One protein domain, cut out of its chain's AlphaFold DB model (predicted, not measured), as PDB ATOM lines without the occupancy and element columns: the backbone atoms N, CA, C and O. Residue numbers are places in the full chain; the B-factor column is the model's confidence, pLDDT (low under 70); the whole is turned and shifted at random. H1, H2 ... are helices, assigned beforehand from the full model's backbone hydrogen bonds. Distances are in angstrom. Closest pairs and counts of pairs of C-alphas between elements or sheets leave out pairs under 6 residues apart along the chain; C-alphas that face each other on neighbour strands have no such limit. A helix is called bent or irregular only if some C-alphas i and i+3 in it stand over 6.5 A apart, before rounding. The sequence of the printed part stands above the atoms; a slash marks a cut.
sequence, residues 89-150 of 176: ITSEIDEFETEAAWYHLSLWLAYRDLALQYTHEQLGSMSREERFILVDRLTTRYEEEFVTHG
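This is residues 89 to 150 of the 176 residues of an uncharacterized protein of Candidatus Wirthbacteria bacterium CG2_30_54_11 (UniProt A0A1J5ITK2). Two long helices, H1 and H3, cross as an X at 59 degrees, each passing the other well away from its ends. The short helix H2 makes the turn between the last residue of H1 and the first of H3, at one side of the crossing, while residues 89 to 101 of H1 stick out as a free arm on the other side. The printed part has 62 residues with three named helices, H1, H2 and H3 in that order along the chain, and no named strand; the class is all helix. The whole is loose, with a radius of gyration of the C-alphas of 14.2 A, and elongated, with spans of 46 by 23 by 15 A.

H1, residues 89 to 117, opens the printed part, and its residues 89 to 101 stand free, with no C-alpha 8 or more residues away along the chain within 10 A. H3, residues 128 to 149, touches H1, with 23 pairs of C-alphas within 8 A. H1 touches H3 with residues 102 to 114 alone. The closest C-alphas of the two helices are those of Ser 106 and Thr 139, 5.0 A apart. Their lines stand at a steep tilt of 59 degrees and they run opposite ways, with 11.3 A from centre to centre. H2, residues 120 to 125, touches no helix. H1 and H2 meet only through their link, and they are near each other, with 5 pairs of C-alphas within 10 A. H2 and H3 are close but not clearly touching, with 1 pair of C-alphas within 8 A, that of Leu 123 and Arg 131 at 7.3 A. These two stand at a steep tilt of 57 degrees and run opposite ways, their centres 19.4 A apart. In the backbones of H1, H2 and H3, every pair of O of residue i and N of residue i+4 is within hydrogen-bond range.

H1 begins at C-alpha 89, at (-11.464, -42.345, -23.975), and ends at C-alpha 117, at (-32.943, -30.741, -57.657). It is the longest helix, with 29 residues and 41.6 A from first to last C-alpha. Over its length x falls, y rises and z falls. H2 has 6 residues, from His 120 to Ser 125, and measures 8.7 A from first to last C-alpha. H3 has 22 residues and measures 31.2 A from C-alpha 128, at (-31.358, -18.666, -45.671), to C-alpha 149, at (-30.299, -49.801, -43.543). Its direction is almost wholly along falling y. No helix is bent or irregular.

The two C-alphas farthest apart are those of Ile 89 and Glu 121, at 46.5 A, while the C-alphas of the first and last printed residues, Ile 89 and Gly 150, are 25.0 A apart. Besides residues 89 to 101, two further stretches stand free: residues 116 to 122, of which 120 to 122 belong to H2, and residues 124 to 130, of which 128 to 130 belong to H3. Without the stretches that stand free, the body has 35 residues, spans 30 by 14 by 12 A and has a radius of gyration of 9.2 A. The links from H1 to H2 and from H2 to H3 are both tight, with 2 residues each, and no link is long. The printed part has no cut. The mean pLDDT of the printed part is 92.7, and 1 residue, Ile 89, is under 70.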
ATOM      1  N   ILE A  89     -11.646 -43.459 -23.032       66.31
ATOM      2  CA  ILE A  89     -11.464 -42.345 -23.975       66.31
ATOM      3  C   ILE A  89     -11.607 -42.836 -25.417       66.31
ATOM      4  O   ILE A  89     -12.308 -42.196 -26.194       66.31
ATOM      5  N   THR A  90     -11.050 -44.004 -25.745       71.25
ATOM      6  CA  THR A  90     -11.250 -44.635 -27.058       71.25
ATOM      7  C   THR A  90     -12.724 -44.884 -27.363       71.25
ATOM      8  O   THR A  90     -13.174 -44.524 -28.440       71.25
ATOM      9  N   SER A  91     -13.516 -45.407 -26.418       78.62
ATOM     10  CA  SER A  91     -14.948 -45.642 -26.662       78.62
ATOM     11  C   SER A  91     -15.755 -44.358 -26.877       78.62
ATOM     12  O   SER A  91     -16.640 -44.323 -27.727       78.62
ATOM     13  N   GLU A  92     -15.440 -43.288 -26.145       79.81
ATOM     14  CA  GLU A  92     -16.128 -41.999 -26.279       79.81
ATOM     15  C   GLU A  92     -15.721 -41.266 -27.563       79.81
ATOM     16  O   GLU A  92     -16.542 -40.590 -28.184       79.81
ATOM     17  N   ILE A  93     -14.461 -41.424 -27.977       84.38
ATOM     18  CA  ILE A  93     -13.971 -40.991 -29.283       84.38
ATOM     19  C   ILE A  93     -14.687 -41.762 -30.390       84.38
ATOM     20  O   ILE A  93     -15.235 -41.128 -31.286       84.38
ATOM     21  N   ASP A  94     -14.728 -43.091 -30.316       85.81
ATOM     22  CA  ASP A  94     -15.345 -43.944 -31.333       85.81
ATOM     23  C   ASP A  94     -16.837 -43.622 -31.501       85.81
ATOM     24  O   ASP A  94     -17.333 -43.525 -32.626       85.81
ATOM     25  N   GLU A  95     -17.558 -43.415 -30.394       88.44
ATOM     26  CA  GLU A  95     -18.962 -42.994 -30.407       88.44
ATOM     27  C   GLU A  95     -19.115 -41.618 -31.066       88.44
ATOM     28  O   GLU A  95     -19.919 -41.456 -31.986       88.44
ATOM     29  N   PHE A  96     -18.294 -40.640 -30.670       88.44
ATOM     30  CA  PHE A  96     -18.307 -39.306 -31.269       88.44
ATOM     31  C   PHE A  96     -17.996 -39.333 -32.772       88.44
ATOM     32  O   PHE A  96     -18.713 -38.708 -33.554       88.44
ATOM     33  N   GLU A  97     -16.943 -40.037 -33.190       89.31
ATOM     34  CA  GLU A  97     -16.552 -40.149 -34.595       89.31
ATOM     35  C   GLU A  97     -17.638 -40.835 -35.419       89.31
ATOM     36  O   GLU A  97     -17.937 -40.392 -36.530       89.31
ATOM     37  N   THR A  98     -18.261 -41.878 -34.868       91.88
ATOM     38  CA  THR A  98     -19.347 -42.611 -35.526       91.88
ATOM     39  C   THR A  98     -20.566 -41.717 -35.733       91.88
ATOM     40  O   THR A  98     -21.044 -41.587 -36.862       91.88
ATOM     41  N   GLU A  99     -21.046 -41.049 -34.685       92.50
ATOM     42  CA  GLU A  99     -22.189 -40.131 -34.767       92.50
ATOM     43  C   GLU A  99     -21.902 -38.954 -35.710       92.50
ATOM     44  O   GLU A  99     -22.710 -38.621 -36.584       92.50
ATOM     45  N   ALA A 100     -20.709 -38.358 -35.610       91.88
ATOM     46  CA  ALA A 100     -20.289 -37.276 -36.495       91.88
ATOM     47  C   ALA A 100     -20.219 -37.733 -37.959       91.88
ATOM     48  O   ALA A 100     -20.632 -36.990 -38.854       91.88
ATOM     49  N   ALA A 101     -19.726 -38.946 -38.223       93.81
ATOM     50  CA  ALA A 101     -19.654 -39.502 -39.568       93.81
ATOM     51  C   ALA A 101     -21.047 -39.682 -40.179       93.81
ATOM     52  O   ALA A 101     -21.264 -39.259 -41.318       93.81
ATOM     53  N   TRP A 102     -21.999 -40.249 -39.434       96.12
ATOM     54  CA  TRP A 102     -23.373 -40.429 -39.906       96.12
ATOM     55  C   TRP A 102     -24.070 -39.100 -40.173       96.12
ATOM     56  O   TRP A 102     -24.626 -38.910 -41.257       96.12
ATOM     57  N   TYR A 103     -23.963 -38.147 -39.245       95.62
ATOM     58  CA  TYR A 103     -24.511 -36.806 -39.424       95.62
ATOM     59  C   TYR A 103     -23.932 -36.112 -40.666       95.62
ATOM     60  O   TYR A 103     -24.666 -35.604 -41.519       95.62
ATOM     61  N   HIS A 104     -22.603 -36.112 -40.811       96.50
ATOM     62  CA  HIS A 104     -21.949 -35.465 -41.946       96.50
ATOM     63  C   HIS A 104     -22.275 -36.141 -43.275       96.50
ATOM     64  O   HIS A 104     -22.502 -35.441 -44.262       96.50
ATOM     65  N   LEU A 105     -22.356 -37.473 -43.310       96.62
ATOM     66  CA  LEU A 105     -22.763 -38.203 -44.504       96.62
ATOM     67  C   LEU A 105     -24.180 -37.803 -44.940       96.62
ATOM     68  O   LEU A 105     -24.373 -37.441 -46.103       96.62
ATOM     69  N   SER A 106     -25.143 -37.797 -44.015       97.56
ATOM     70  CA  SER A 106     -26.525 -37.371 -44.273       97.56
ATOM     71  C   SER A 106     -26.590 -35.941 -44.798       97.56
ATOM     72  O   SER A 106     -27.221 -35.670 -45.824       97.56
ATOM     73  N   LEU A 107     -25.868 -35.027 -44.147       97.44
ATOM     74  CA  LEU A 107     -25.821 -33.618 -44.518       97.44
ATOM     75  C   LEU A 107     -25.217 -33.410 -45.915       97.44
ATOM     76  O   LEU A 107     -25.731 -32.628 -46.718       97.44
ATOM     77  N   TRP A 108     -24.127 -34.104 -46.241       96.62
ATOM     78  CA  TRP A 108     -23.484 -33.989 -47.550       96.62
ATOM     79  C   TRP A 108     -24.350 -34.545 -48.674       96.62
ATOM     80  O   TRP A 108     -24.412 -33.939 -49.748       96.62
ATOM     81  N   LEU A 109     -25.048 -35.657 -48.442       96.25
ATOM     82  CA  LEU A 109     -25.997 -36.198 -49.411       96.25
ATOM     83  C   LEU A 109     -27.194 -35.266 -49.603       96.25
ATOM     84  O   LEU A 109     -27.586 -35.024 -50.743       96.25
ATOM     85  N   ALA A 110     -27.706 -34.659 -48.529       96.38
ATOM     86  CA  ALA A 110     -28.747 -33.640 -48.612       96.38
ATOM     87  C   ALA A 110     -28.308 -32.450 -49.478       96.38
ATOM     88  O   ALA A 110     -29.028 -32.052 -50.395       96.38
ATOM     89  N   TYR A 111     -27.103 -31.913 -49.256       94.88
ATOM     90  CA  TYR A 111     -26.562 -30.835 -50.090       94.88
ATOM     91  C   TYR A 111     -26.371 -31.247 -51.550       94.88
ATOM     92  O   TYR A 111     -26.714 -30.475 -52.449       94.88
ATOM     93  N   ARG A 112     -25.842 -32.450 -51.796       94.00
ATOM     94  CA  ARG A 112     -25.674 -32.994 -53.149       94.00
ATOM     95  C   ARG A 112     -27.016 -33.056 -53.872       94.00
ATOM     96  O   ARG A 112     -27.127 -32.563 -54.991       94.00
ATOM     97  N   ASP A 113     -28.026 -33.633 -53.237       94.81
ATOM     98  CA  ASP A 113     -29.330 -33.842 -53.856       94.81
ATOM     99  C   ASP A 113     -30.085 -32.525 -54.052       94.81
ATOM    100  O   ASP A 113     -30.746 -32.356 -55.075       94.81
ATOM    101  N   LEU A 114     -29.917 -31.540 -53.164       93.81
ATOM    102  CA  LEU A 114     -30.423 -30.186 -53.407       93.81
ATOM    103  C   LEU A 114     -29.782 -29.534 -54.628       93.81
ATOM    104  O   LEU A 114     -30.489 -28.918 -55.420       93.81
ATOM    105  N   ALA A 115     -28.469 -29.684 -54.808       91.25
ATOM    106  CA  ALA A 115     -27.771 -29.146 -55.973       91.25
ATOM    107  C   ALA A 115     -28.187 -29.830 -57.291       91.25
ATOM    108  O   ALA A 115     -28.035 -29.239 -58.357       91.25
ATOM    109  N   LEU A 116     -28.714 -31.058 -57.229       92.06
ATOM    110  CA  LEU A 116     -29.292 -31.760 -58.380       92.06
ATOM    111  C   LEU A 116     -30.758 -31.377 -58.631       92.06
ATOM    112  O   LEU A 116     -31.194 -31.357 -59.780       92.06
ATOM    113  N   GLN A 117     -31.520 -31.089 -57.574       93.81
ATOM    114  CA  GLN A 117     -32.943 -30.741 -57.657       93.81
ATOM    115  C   GLN A 117     -33.186 -29.281 -58.048       93.81
ATOM    116  O   GLN A 117     -34.191 -28.983 -58.694       93.81
ATOM    117  N   TYR A 118     -32.291 -28.373 -57.657       92.50
ATOM    118  CA  TYR A 118     -32.459 -26.938 -57.845       92.50
ATOM    119  C   TYR A 118     -31.295 -26.340 -58.625       92.50
ATOM    120  O   TYR A 118     -30.127 -26.635 -58.372       92.50
ATOM    121  N   THR A 119     -31.604 -25.424 -59.540       91.44
ATOM    122  CA  THR A 119     -30.572 -24.622 -60.199       91.44
ATOM    123  C   THR A 119     -29.944 -23.637 -59.213       91.44
ATOM    124  O   THR A 119     -30.538 -23.252 -58.201       91.44
ATOM    125  N   HIS A 120     -28.742 -23.160 -59.538       86.75
ATOM    126  CA  HIS A 120     -28.072 -22.132 -58.740       86.75
ATOM    127  C   HIS A 120     -28.920 -20.851 -58.603       86.75
ATOM    128  O   HIS A 120     -28.864 -20.175 -57.577       86.75
ATOM    129  N   GLU A 121     -29.719 -20.511 -59.616       89.69
ATOM    130  CA  GLU A 121     -30.627 -19.359 -59.575       89.69
ATOM    131  C   GLU A 121     -31.785 -19.587 -58.594       89.69
ATOM    132  O   GLU A 121     -32.057 -18.732 -57.753       89.69
ATOM    133  N   GLN A 122     -32.397 -20.777 -58.614       90.19
ATOM    134  CA  GLN A 122     -33.462 -21.145 -57.678       90.19
ATOM    135  C   GLN A 122     -32.961 -21.131 -56.228       90.19
ATOM    136  O   GLN A 122     -33.577 -20.491 -55.377       90.19
ATOM    137  N   LEU A 123     -31.803 -21.739 -55.950       87.06
ATOM    138  CA  LEU A 123     -31.176 -21.697 -54.620       87.06
ATOM    139  C   LEU A 123     -30.718 -20.288 -54.217       87.06
ATOM    140  O   LEU A 123     -30.642 -19.980 -53.028       87.06
ATOM    141  N   GLY A 124     -30.377 -19.439 -55.188       87.19
ATOM    142  CA  GLY A 124     -30.014 -18.042 -54.956       87.19
ATOM    143  C   GLY A 124     -31.212 -17.168 -54.589       87.19
ATOM    144  O   GLY A 124     -31.050 -16.213 -53.834       87.19
ATOM    145  N   SER A 125     -32.400 -17.511 -55.090       93.19
ATOM    146  CA  SER A 125     -33.648 -16.790 -54.813       93.19
ATOM    147  C   SER A 125     -34.272 -17.116 -53.451       93.19
ATOM    148  O   SER A 125     -35.051 -16.322 -52.933       93.19
ATOM    149  N   MET A 126     -33.909 -18.258 -52.856       93.69
ATOM    150  CA  MET A 126     -34.380 -18.674 -51.535       93.69
ATOM    151  C   MET A 126     -33.680 -17.904 -50.410       93.69
ATOM    152  O   MET A 126     -32.465 -17.671 -50.434       93.69
ATOM    153  N   SER A 127     -34.435 -17.596 -49.362       95.62
ATOM    154  CA  SER A 127     -33.900 -17.131 -48.084       95.62
ATOM    155  C   SER A 127     -32.981 -18.178 -47.439       95.62
ATOM    156  O   SER A 127     -32.911 -19.352 -47.825       95.62
ATOM    157  N   ARG A 128     -32.221 -17.752 -46.427       92.69
ATOM    158  CA  ARG A 128     -31.358 -18.666 -45.671       92.69
ATOM    159  C   ARG A 128     -32.191 -19.708 -44.927       92.69
ATOM    160  O   ARG A 128     -31.803 -20.870 -44.899       92.69
ATOM    161  N   GLU A 129     -33.313 -19.285 -44.369       95.75
ATOM    162  CA  GLU A 129     -34.248 -20.095 -43.600       95.75
ATOM    163  C   GLU A 129     -34.914 -21.153 -44.485       95.75
ATOM    164  O   GLU A 129     -34.928 -22.326 -44.122       95.75
ATOM    165  N   GLU A 130     -35.371 -20.788 -45.687       94.88
ATOM    166  CA  GLU A 130     -35.937 -21.751 -46.644       94.88
ATOM    167  C   GLU A 130     -34.916 -22.818 -47.046       94.88
ATOM    168  O   GLU A 130     -35.228 -24.010 -47.056       94.88
ATOM    169  N   ARG A 131     -33.668 -22.414 -47.317       92.94
ATOM    170  CA  ARG A 131     -32.593 -23.372 -47.615       92.94
ATOM    171  C   ARG A 131     -32.276 -24.268 -46.430       92.94
ATOM    172  O   ARG A 131     -32.053 -25.456 -46.630       92.94
ATOM    173  N   PHE A 132     -32.262 -23.717 -45.218       94.50
ATOM    174  CA  PHE A 132     -32.045 -24.495 -44.003       94.50
ATOM    175  C   PHE A 132     -33.120 -25.576 -43.848       94.50
ATOM    176  O   PHE A 132     -32.770 -26.738 -43.708       94.50
ATOM    177  N   ILE A 133     -34.402 -25.224 -43.988       96.62
ATOM    178  CA  ILE A 133     -35.522 -26.176 -43.894       96.62
ATOM    179  C   ILE A 133     -35.410 -27.287 -44.950       96.62
ATOM    180  O   ILE A 133     -35.691 -28.450 -44.668       96.62
ATOM    181  N   LEU A 134     -35.002 -26.950 -46.177       95.75
ATOM    182  CA  LEU A 134     -34.820 -27.940 -47.242       95.75
ATOM    183  C   LEU A 134     -33.681 -28.921 -46.945       95.75
ATOM    184  O   LEU A 134     -33.849 -30.123 -47.160       95.75
ATOM    185  N   VAL A 135     -32.542 -28.406 -46.469       96.31
ATOM    186  CA  VAL A 135     -31.381 -29.217 -46.076       96.31
ATOM    187  C   VAL A 135     -31.745 -30.109 -44.899       96.31
ATOM    188  O   VAL A 135     -31.513 -31.310 -44.975       96.31
ATOM    189  N   ASP A 136     -32.347 -29.542 -43.858       97.19
ATOM    190  CA  ASP A 136     -32.757 -30.240 -42.638       97.19
ATOM    191  C   ASP A 136     -33.684 -31.414 -42.967       97.19
ATOM    192  O   ASP A 136     -33.360 -32.565 -42.692       97.19
ATOM    193  N   ARG A 137     -34.747 -31.163 -43.744       97.69
ATOM    194  CA  ARG A 137     -35.689 -32.204 -44.181       97.69
ATOM    195  C   ARG A 137     -35.018 -33.351 -44.938       97.69
ATOM    196  O   ARG A 137     -35.418 -34.503 -44.787       97.69
ATOM    197  N   LEU A 138     -34.070 -33.058 -45.830       97.38
ATOM    198  CA  LEU A 138     -33.357 -34.111 -46.561       97.38
ATOM    199  C   LEU A 138     -32.352 -34.837 -45.671       97.38
ATOM    200  O   LEU A 138     -32.218 -36.049 -45.802       97.38
ATOM    201  N   THR A 139     -31.696 -34.118 -44.763       97.94
ATOM    202  CA  THR A 139     -30.750 -34.686 -43.798       97.94
ATOM    203  C   THR A 139     -31.464 -35.701 -42.912       97.94
ATOM    204  O   THR A 139     -31.042 -36.851 -42.881       97.94
ATOM    205  N   THR A 140     -32.619 -35.347 -42.335       97.62
ATOM    206  CA  THR A 140     -33.442 -36.267 -41.530       97.62
ATOM    207  C   THR A 140     -33.837 -37.524 -42.302       97.62
ATOM    208  O   THR A 140     -33.754 -38.625 -41.773       97.62
ATOM    209  N   ARG A 141     -34.205 -37.402 -43.586       97.44
ATOM    210  CA  ARG A 141     -34.531 -38.577 -44.414       97.44
ATOM    211  C   ARG A 141     -33.342 -39.521 -44.603       97.44
ATOM    212  O   ARG A 141     -33.547 -40.728 -44.676       97.44
ATOM    213  N   TYR A 142     -32.126 -38.990 -44.730       97.94
ATOM    214  CA  TYR A 142     -30.923 -39.821 -44.801       97.94
ATOM    215  C   TYR A 142     -30.567 -40.431 -43.448       97.94
ATOM    216  O   TYR A 142     -30.191 -41.595 -43.403       97.94
ATOM    217  N   GLU A 143     -30.736 -39.692 -42.352       96.94
ATOM    218  CA  GLU A 143     -30.538 -40.222 -40.999       96.94
ATOM    219  C   GLU A 143     -31.479 -41.405 -40.724       96.94
ATOM    220  O   GLU A 143     -31.017 -42.469 -40.324       96.94
ATOM    221  N   GLU A 144     -32.775 -41.272 -41.026       97.25
ATOM    222  CA  GLU A 144     -33.763 -42.359 -40.906       97.25
ATOM    223  C   GLU A 144     -33.391 -43.587 -41.753       97.25
ATOM    224  O   GLU A 144     -33.511 -44.736 -41.308       97.25
ATOM    225  N   GLU A 145     -32.911 -43.346 -42.974       97.38
ATOM    226  CA  GLU A 145     -32.439 -44.391 -43.878       97.38
ATOM    227  C   GLU A 145     -31.222 -45.124 -43.300       97.38
ATOM    228  O   GLU A 145     -31.184 -46.355 -43.300       97.38
ATOM    229  N   PHE A 146     -30.248 -44.397 -42.754       97.12
ATOM    230  CA  PHE A 146     -29.027 -44.979 -42.197       97.12
ATOM    231  C   PHE A 146     -29.247 -45.706 -40.879       97.12
ATOM    232  O   PHE A 146     -28.637 -46.753 -40.671       97.12
ATOM    233  N   VAL A 147     -30.168 -45.233 -40.038       95.81
ATOM    234  CA  VAL A 147     -30.589 -45.956 -38.829       95.81
ATOM    235  C   VAL A 147     -31.139 -47.340 -39.185       95.81
ATOM    236  O   VAL A 147     -30.873 -48.312 -38.482       95.81
ATOM    237  N   THR A 148     -31.889 -47.447 -40.285       96.12
ATOM    238  CA  THR A 148     -32.569 -48.696 -40.661       96.12
ATOM    239  C   THR A 148     -31.691 -49.613 -41.514       96.12
ATOM    240  O   THR A 148     -31.679 -50.829 -41.316       96.12
ATOM    241  N   HIS A 149     -30.959 -49.048 -42.472       96.81
ATOM    242  CA  HIS A 149     -30.299 -49.801 -43.543       96.81
ATOM    243  C   HIS A 149     -28.771 -49.644 -43.551       96.81
ATOM    244  O   HIS A 149     -28.086 -50.308 -44.338       96.81
ATOM    245  N   GLY A 150     -28.201 -48.791 -42.695       94.69
ATOM    246  CA  GLY A 150     -26.777 -48.466 -42.715       94.69
ATOM    247  C   GLY A 150     -26.326 -48.034 -44.115       94.69
ATOM    248  O   GLY A 150     -26.938 -47.181 -44.747       94.69
TER     249      GLY A 150